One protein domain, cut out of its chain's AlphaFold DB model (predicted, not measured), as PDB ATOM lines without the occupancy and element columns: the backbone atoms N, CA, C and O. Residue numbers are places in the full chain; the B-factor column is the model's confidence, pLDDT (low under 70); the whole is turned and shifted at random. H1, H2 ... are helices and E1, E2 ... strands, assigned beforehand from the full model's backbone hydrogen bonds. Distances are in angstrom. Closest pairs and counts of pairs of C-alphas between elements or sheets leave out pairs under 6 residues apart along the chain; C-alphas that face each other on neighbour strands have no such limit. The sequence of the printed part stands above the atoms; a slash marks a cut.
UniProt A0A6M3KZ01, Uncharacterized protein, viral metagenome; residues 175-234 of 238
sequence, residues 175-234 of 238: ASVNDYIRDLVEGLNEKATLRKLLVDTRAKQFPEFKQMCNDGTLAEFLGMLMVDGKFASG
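This is residues 175 to 234 of the 238 residues of an uncharacterized protein of viral metagenome (UniProt A0A6M3KZ01). A small strand hairpin, E1 and E2, makes one end of a compact body, and a helical hairpin, H2 and H3, makes the other. Between them come short H4 and residues 182 to 185 of H1. The printed part has 60 residues, in the order H1, H2, H3, H4, E1, E2; the two strands are antiparallel and the class is mostly helix. The radius of gyration of the C-alphas is 10.0 A, and the spans are 27 by 24 by 18 A.

Find C-alpha 224 at (-40.580, 27.053, -26.632), where E1, residues 224 to 227, begins; E2 is residues 230 to 233, and it ends at C-alpha 233 at (-43.427, 29.655, -23.433). Look back to C-alpha 175 at (-51.227, 20.084, -31.225) for H1, residues 175 to 185, 15.4 A long. H2 is residues 190 to 199, 14.2 A; H3 is 207 to 214, 11.2 A; H4 is 218 to 222.

In the hairpin E1 and E2, look for N 225 and O 232, 2.9 A apart, within hydrogen-bond range. The closest C-alphas of H1 and E2 are those of Val 185 and Phe 231, 6.4 A. H1 touches H4, closest at the C-alphas of Asn 178 and Leu 222, 6.0 A. H1 and H2 only just touch, with 3 pairs of C-alphas within 8 A, the closest being Val 185 and Thr 193, 5.6 A, at a steep tilt of 63 degrees. H2 and H3 form a helical hairpin and touch, with C-alphas 197 and 210 closest at 6.2 A, at a shallow tilt of 19 degrees, opposite ways. H3 and H4 only just touch, with 3 pairs of C-alphas within 8 A, and only at the corner by their link. In H1, H2, H3 and H4 every O i to N i+4 pair is within hydrogen-bond range.

The C-alphas farthest apart are those of Gln 205 and Asp 228, 28.6 A. The printed part has no cut and no long link. Confidence is under 70 at residues 175 to 177, 198 to 205 and 234.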
ATOM      1  N   ALA A 175     -51.153  18.841 -31.983       53.81
ATOM      2  CA  ALA A 175     -51.227  20.084 -31.225       53.81
ATOM      3  C   ALA A 175     -51.516  19.876 -29.723       53.81
ATOM      4  O   ALA A 175     -50.801  20.423 -28.892       53.81
ATOM      5  N   SER A 176     -52.491  19.039 -29.360       58.12
ATOM      6  CA  SER A 176     -52.874  18.734 -27.972       58.12
ATOM      7  C   SER A 176     -51.801  17.968 -27.190       58.12
ATOM      8  O   SER A 176     -51.644  18.181 -25.986       58.12
ATOM      9  N   VAL A 177     -51.036  17.101 -27.864       64.19
ATOM     10  CA  VAL A 177     -49.890  16.401 -27.263       64.19
ATOM     11  C   VAL A 177     -48.749  17.388 -27.031       64.19
ATOM     12  O   VAL A 177     -48.192  17.432 -25.937       64.19
ATOM     13  N   ASN A 178     -48.446  18.232 -28.017       73.81
ATOM     14  CA  ASN A 178     -47.408  19.251 -27.887       73.81
ATOM     15  C   ASN A 178     -47.747  20.279 -26.803       73.81
ATOM     16  O   ASN A 178     -46.875  20.614 -26.007       73.81
ATOM     17  N   ASP A 179     -48.997  20.734 -26.722       74.19
ATOM     18  CA  ASP A 179     -49.470  21.641 -25.671       74.19
ATOM     19  C   ASP A 179     -49.337  21.000 -24.285       74.19
ATOM     20  O   ASP A 179     -48.778  21.604 -23.372       74.19
ATOM     21  N   TYR A 180     -49.736  19.732 -24.146       73.50
ATOM     22  CA  TYR A 180     -49.553  18.988 -22.903       73.50
ATOM     23  C   TYR A 180     -48.077  18.892 -22.487       73.50
ATOM     24  O   TYR A 180     -47.744  19.111 -21.322       73.50
ATOM     25  N   ILE A 181     -47.179  18.573 -23.426       80.94
ATOM     26  CA  ILE A 181     -45.747  18.484 -23.122       80.94
ATOM     27  C   ILE A 181     -45.166  19.868 -22.812       80.94
ATOM     28  O   ILE A 181     -44.342  19.956 -21.904       80.94
ATOM     29  N   ARG A 182     -45.607  20.950 -23.474       82.31
ATOM     30  CA  ARG A 182     -45.210  22.328 -23.115       82.31
ATOM     31  C   ARG A 182     -45.532  22.631 -21.658       82.31
ATOM     32  O   ARG A 182     -44.629  23.005 -20.914       82.31
ATOM     33  N   ASP A 183     -46.777  22.401 -21.249       78.00
ATOM     34  CA  ASP A 183     -47.235  22.649 -19.879       78.00
ATOM     35  C   ASP A 183     -46.472  21.783 -18.864       78.00
ATOM     36  O   ASP A 183     -46.145  22.217 -17.760       78.00
ATOM     37  N   LEU A 184     -46.152  20.543 -19.247       81.44
ATOM     38  CA  LEU A 184     -45.428  19.595 -18.403       81.44
ATOM     39  C   LEU A 184     -43.985  20.036 -18.105       81.44
ATOM     40  O   LEU A 184     -43.459  19.709 -17.034       81.44
ATOM     41  N   VAL A 185     -43.331  20.705 -19.061       87.12
ATOM     42  CA  VAL A 185     -41.894  21.028 -19.004       87.12
ATOM     43  C   VAL A 185     -41.604  22.501 -18.724       87.12
ATOM     44  O   VAL A 185     -40.458  22.835 -18.420       87.12
ATOM     45  N   GLU A 186     -42.605  23.379 -18.790       91.06
ATOM     46  CA  GLU A 186     -42.446  24.807 -18.520       91.06
ATOM     47  C   GLU A 186     -41.828  25.070 -17.133       91.06
ATOM     48  O   GLU A 186     -42.172  24.467 -16.116       91.06
ATOM     49  N   GLY A 187     -40.836  25.962 -17.098       89.06
ATOM     50  CA  GLY A 187     -40.079  26.318 -15.899       89.06
ATOM     51  C   GLY A 187     -39.078  25.256 -15.422       89.06
ATOM     52  O   GLY A 187     -38.335  25.513 -14.464       89.06
ATOM     53  N   LEU A 188     -39.013  24.088 -16.066       90.81
ATOM     54  CA  LEU A 188     -38.052  23.033 -15.742       90.81
ATOM     55  C   LEU A 188     -36.745  23.216 -16.514       90.81
ATOM     56  O   LEU A 188     -36.721  23.765 -17.608       90.81
ATOM     57  N   ASN A 189     -35.643  22.733 -15.937       91.94
ATOM     58  CA  ASN A 189     -34.381  22.558 -16.656       91.94
ATOM     59  C   ASN A 189     -34.316  21.168 -17.303       91.94
ATOM     60  O   ASN A 189     -35.052  20.270 -16.903       91.94
ATOM     61  N   GLU A 190     -33.383  20.953 -18.232       90.12
ATOM     62  CA  GLU A 190     -33.234  19.687 -18.976       90.12
ATOM     63  C   GLU A 190     -33.216  18.443 -18.074       90.12
ATOM     64  O   GLU A 190     -33.900  17.453 -18.336       90.12
ATOM     65  N   LYS A 191     -32.502  18.495 -16.941       90.56
ATOM     66  CA  LYS A 191     -32.421  17.369 -15.999       90.56
ATOM     67  C   LYS A 191     -33.763  17.064 -15.328       90.56
ATOM     68  O   LYS A 191     -34.059  15.899 -15.057       90.56
ATOM     69  N   ALA A 192     -34.536  18.091 -14.982       86.75
ATOM     70  CA  ALA A 192     -35.864  17.939 -14.394       86.75
ATOM     71  C   ALA A 192     -36.888  17.506 -15.451       86.75
ATOM     72  O   ALA A 192     -37.683  16.606 -15.175       86.75
ATOM     73  N   THR A 193     -36.795  18.051 -16.663       89.56
ATOM     74  CA  THR A 193     -37.600  17.672 -17.828       89.56
ATOM     75  C   THR A 193     -37.424  16.199 -18.173       89.56
ATOM     76  O   THR A 193     -38.408  15.468 -18.212       89.56
ATOM     77  N   LEU A 194     -36.187  15.708 -18.296       87.44
ATOM     78  CA  LEU A 194     -35.916  14.290 -18.560       87.44
ATOM     79  C   LEU A 194     -36.534  13.371 -17.510       87.44
ATOM     80  O   LEU A 194     -37.104  12.335 -17.844       87.44
ATOM     81  N   ARG A 195     -36.453  13.747 -16.228       77.62
ATOM     82  CA  ARG A 195     -37.118  12.975 -15.173       77.62
ATOM     83  C   ARG A 195     -38.623  13.012 -15.346       77.62
ATOM     84  O   ARG A 195     -39.239  11.962 -15.234       77.62
ATOM     85  N   LYS A 196     -39.201  14.184 -15.616       76.44
ATOM     86  CA  LYS A 196     -40.646  14.353 -15.769       76.44
ATOM     87  C   LYS A 196     -41.178  13.524 -16.938       76.44
ATOM     88  O   LYS A 196     -42.090  12.739 -16.716       76.44
ATOM     89  N   LEU A 197     -40.522  13.568 -18.098       74.06
ATOM     90  CA  LEU A 197     -40.833  12.733 -19.267       74.06
ATOM     91  C   LEU A 197     -40.699  11.225 -18.981       74.06
ATOM     92  O   LEU A 197     -41.426  10.416 -19.547       74.06
ATOM     93  N   LEU A 198     -39.790  10.831 -18.081       68.19
ATOM     94  CA  LEU A 198     -39.593   9.436 -17.677       68.19
ATOM     95  C   LEU A 198     -40.552   8.941 -16.595       68.19
ATOM     96  O   LEU A 198     -40.686   7.729 -16.444       68.19
ATOM     97  N   VAL A 199     -41.152   9.820 -15.791       55.44
ATOM     98  CA  VAL A 199     -42.052   9.408 -14.699       55.44
ATOM     99  C   VAL A 199     -43.515   9.638 -15.026       55.44
ATOM    100  O   VAL A 199     -44.356   8.905 -14.507       55.44
ATOM    101  N   ASP A 200     -43.808  10.612 -15.883       68.50
ATOM    102  CA  ASP A 200     -45.161  10.961 -16.275       68.50
ATOM    103  C   ASP A 200     -45.772   9.883 -17.181       68.50
ATOM    104  O   ASP A 200     -45.174   9.449 -18.166       68.50
ATOM    105  N   THR A 201     -46.962   9.412 -16.813       51.75
ATOM    106  CA  THR A 201     -47.630   8.282 -17.467       51.75
ATOM    107  C   THR A 201     -48.009   8.577 -18.915       51.75
ATOM    108  O   THR A 201     -47.942   7.672 -19.743       51.75
ATOM    109  N   ARG A 202     -48.379   9.824 -19.233       51.44
ATOM    110  CA  ARG A 202     -48.795  10.225 -20.582       51.44
ATOM    111  C   ARG A 202     -47.580  10.525 -21.448       51.44
ATOM    112  O   ARG A 202     -47.510  10.045 -22.572       51.44
ATOM    113  N   ALA A 203     -46.577  11.224 -20.915       57.41
ATOM    114  CA  ALA A 203     -45.354  11.520 -21.666       57.41
ATOM    115  C   ALA A 203     -44.563  10.255 -22.062       57.41
ATOM    116  O   ALA A 203     -43.959  10.219 -23.130       57.41
ATOM    117  N   LYS A 204     -44.609   9.187 -21.249       63.31
ATOM    118  CA  LYS A 204     -43.990   7.883 -21.570       63.31
ATOM    119  C   LYS A 204     -44.492   7.248 -22.865       63.31
ATOM    120  O   LYS A 204     -43.766   6.448 -23.448       63.31
ATOM    121  N   GLN A 205     -45.716   7.571 -23.277       54.03
ATOM    122  CA  GLN A 205     -46.311   7.046 -24.507       54.03
ATOM    123  C   GLN A 205     -45.658   7.639 -25.763       54.03
ATOM    124  O   GLN A 205     -45.806   7.076 -26.843       54.03
ATOM    125  N   PHE A 206     -44.889   8.719 -25.601       70.19
ATOM    126  CA  PHE A 206     -44.255   9.487 -26.667       70.19
ATOM    127  C   PHE A 206     -42.731   9.558 -26.425       70.19
ATOM    128  O   PHE A 206     -42.192  10.590 -25.994       70.19
ATOM    129  N   PRO A 207     -42.003   8.438 -26.611       71.25
ATOM    130  CA  PRO A 207     -40.573   8.342 -26.308       71.25
ATOM    131  C   PRO A 207     -39.702   9.328 -27.107       71.25
ATOM    132  O   PRO A 207     -38.588   9.643 -26.679       71.25
ATOM    133  N   GLU A 208     -40.201   9.851 -28.225       79.88
ATOM    134  CA  GLU A 208     -39.562  10.880 -29.039       79.88
ATOM    135  C   GLU A 208     -39.263  12.160 -28.248       79.88
ATOM    136  O   GLU A 208     -38.185  12.720 -28.422       79.88
ATOM    137  N   PHE A 209     -40.113  12.577 -27.300       83.38
ATOM    138  CA  PHE A 209     -39.846  13.785 -26.504       83.38
ATOM    139  C   PHE A 209     -38.643  13.615 -25.581       83.38
ATOM    140  O   PHE A 209     -37.884  14.558 -25.355       83.38
ATOM    141  N   LYS A 210     -38.421  12.401 -25.063       83.69
ATOM    142  CA  LYS A 210     -37.212  12.084 -24.293       83.69
ATOM    143  C   LYS A 210     -35.976  12.166 -25.188       83.69
ATOM    144  O   LYS A 210     -34.961  12.708 -24.755       83.69
ATOM    145  N   GLN A 211     -36.058  11.622 -26.401       83.00
ATOM    146  CA  GLN A 211     -34.961  11.673 -27.363       83.00
ATOM    147  C   GLN A 211     -34.641  13.127 -27.738       83.00
ATOM    148  O   GLN A 211     -33.511  13.563 -27.552       83.00
ATOM    149  N   MET A 212     -35.656  13.915 -28.098       88.88
ATOM    150  CA  MET A 212     -35.526  15.347 -28.391       88.88
ATOM    151  C   MET A 212     -34.986  16.151 -27.201       88.88
ATOM    152  O   MET A 212     -34.253  17.119 -27.390       88.88
ATOM    153  N   CYS A 213     -35.321  15.769 -25.963       89.88
ATOM    154  CA  CYS A 213     -34.773  16.423 -24.773       89.88
ATOM    155  C   CYS A 213     -33.278  16.139 -24.594       89.88
ATOM    156  O   CYS A 213     -32.542  17.033 -24.192       89.88
ATOM    157  N   ASN A 214     -32.827  14.909 -24.867       88.94
ATOM    158  CA  ASN A 214     -31.406  14.553 -24.815       88.94
ATOM    159  C   ASN A 214     -30.610  15.204 -25.951       88.94
ATOM    160  O   ASN A 214     -29.461  15.588 -25.748       88.94
ATOM    161  N   ASP A 215     -31.231  15.331 -27.123       90.50
ATOM    162  CA  ASP A 215     -30.612  15.893 -28.324       90.50
ATOM    163  C   ASP A 215     -30.661  17.433 -28.350       90.50
ATOM    164  O   ASP A 215     -30.117  18.058 -29.257       90.50
ATOM    165  N   GLY A 216     -31.312  18.060 -27.361       88.50
ATOM    166  CA  GLY A 216     -31.433  19.518 -27.240       88.50
ATOM    167  C   GLY A 216     -32.431  20.165 -28.209       88.50
ATOM    168  O   GLY A 216     -32.500  21.388 -28.285       88.50
ATOM    169  N   THR A 217     -33.229  19.375 -28.932       92.38
ATOM    170  CA  THR A 217     -34.178  19.844 -29.963       92.38
ATOM    171  C   THR A 217     -35.615  19.991 -29.455       92.38
ATOM    172  O   THR A 217     -36.475  20.514 -30.161       92.38
ATOM    173  N   LEU A 218     -35.890  19.573 -28.212       90.00
ATOM    174  CA  LEU A 218     -37.240  19.586 -27.636       90.00
ATOM    175  C   LEU A 218     -37.873  20.984 -27.620       90.00
ATOM    176  O   LEU A 218     -39.049  21.123 -27.944       90.00
ATOM    177  N   ALA A 219     -37.111  22.017 -27.247       88.00
ATOM    178  CA  ALA A 219     -37.636  23.381 -27.162       88.00
ATOM    179  C   ALA A 219     -38.087  23.889 -28.538       88.00
ATOM    180  O   ALA A 219     -39.188  24.419 -28.660       88.00
ATOM    181  N   GLU A 220     -37.278  23.661 -29.576       87.69
ATOM    182  CA  GLU A 220     -37.589  24.042 -30.957       87.69
ATOM    183  C   GLU A 220     -38.837  23.315 -31.468       87.69
ATOM    184  O   GLU A 220     -39.759  23.958 -31.967       87.69
ATOM    185  N   PHE A 221     -38.911  21.995 -31.263       86.94
ATOM    186  CA  PHE A 221     -40.063  21.189 -31.670       86.94
ATOM    187  C   PHE A 221     -41.367  21.666 -31.021       86.94
ATOM    188  O   PHE A 221     -42.409  21.760 -31.670       86.94
ATOM    189  N   LEU A 222     -41.303  22.013 -29.734       85.69
ATOM    190  CA  LEU A 222     -42.448  22.524 -28.995       85.69
ATOM    191  C   LEU A 222     -42.703  24.017 -29.247       85.69
ATOM    192  O   LEU A 222     -43.707  24.521 -28.763       85.69
ATOM    193  N   GLY A 223     -41.865  24.752 -29.978       85.50
ATOM    194  CA  GLY A 223     -42.010  26.208 -30.113       85.50
ATOM    195  C   GLY A 223     -41.837  26.963 -28.783       85.50
ATOM    196  O   GLY A 223     -42.492  27.980 -28.545       85.50
ATOM    197  N   MET A 224     -40.989  26.440 -27.897       88.00
ATOM    198  CA  MET A 224     -40.580  27.053 -26.632       88.00
ATOM    199  C   MET A 224     -39.183  27.669 -26.752       88.00
ATOM    200  O   MET A 224     -38.425  27.383 -27.678       88.00
ATOM    201  N   LEU A 225     -38.823  28.499 -25.777       88.75
ATOM    202  CA  LEU A 225     -37.478  29.047 -25.625       88.75
ATOM    203  C   LEU A 225     -36.789  28.437 -24.405       88.75
ATOM    204  O   LEU A 225     -37.447  28.031 -23.450       88.75
ATOM    205  N   MET A 226     -35.457  28.426 -24.420       88.88
ATOM    206  CA  MET A 226     -34.648  28.143 -23.236       88.88
ATOM    207  C   MET A 226     -34.159  29.467 -22.642       88.88
ATOM    208  O   MET A 226     -33.283  30.114 -23.212       88.88
ATOM    209  N   VAL A 227     -34.723  29.876 -21.505       87.50
ATOM    210  CA  VAL A 227     -34.357  31.103 -20.774       87.50
ATOM    211  C   VAL A 227     -33.752  30.701 -19.435       87.50
ATOM    212  O   VAL A 227     -34.350  29.924 -18.694       87.50
ATOM    213  N   ASP A 228     -32.537  31.169 -19.139       89.19
ATOM    214  CA  ASP A 228     -31.790  30.815 -17.920       89.19
ATOM    215  C   ASP A 228     -31.703  29.294 -17.662       89.19
ATOM    216  O   ASP A 228     -31.768  28.814 -16.526       89.19
ATOM    217  N   GLY A 229     -31.582  28.511 -18.740       87.62
ATOM    218  CA  GLY A 229     -31.514  27.049 -18.681       87.62
ATOM    219  C   GLY A 229     -32.848  26.358 -18.372       87.62
ATOM    220  O   GLY A 229     -32.837  25.196 -17.956       87.62
ATOM    221  N   LYS A 230     -33.981  27.048 -18.551       92.56
ATOM    222  CA  LYS A 230     -35.333  26.515 -18.352       92.56
ATOM    223  C   LYS A 230     -36.213  26.694 -19.584       92.56
ATOM    224  O   LYS A 230     -36.099  27.703 -20.274       92.56
ATOM    225  N   PHE A 231     -37.129  25.756 -19.806       88.94
ATOM    226  CA  PHE A 231     -38.139  25.872 -20.857       88.94
ATOM    227  C   PHE A 231     -39.140  26.980 -20.506       88.94
ATOM    228  O   PHE A 231     -39.689  26.995 -19.407       88.94
ATOM    229  N   ALA A 232     -39.392  27.897 -21.435       88.00
ATOM    230  CA  ALA A 232     -40.331  29.003 -21.281       88.00
ATOM    231  C   ALA A 232     -41.216  29.126 -22.525       88.00
ATOM    232  O   ALA A 232     -40.734  29.004 -23.658       88.00
ATOM    233  N   SER A 233     -42.511  29.374 -22.329       82.00
ATOM    234  CA  SER A 233     -43.427  29.655 -23.433       82.00
ATOM    235  C   SER A 233     -43.045  30.970 -24.131       82.00
ATOM    236  O   SER A 233     -42.792  31.995 -23.503       82.00
ATOM    237  N   GLY A 234     -42.995  30.964 -25.467       60.91
ATOM    238  CA  GLY A 234     -42.579  32.123 -26.272       60.91
ATOM    239  C   GLY A 234     -43.554  33.314 -26.283       60.91
ATOM    240  O   GLY A 234     -43.394  34.221 -27.096       60.91
TER     241      GLY A 234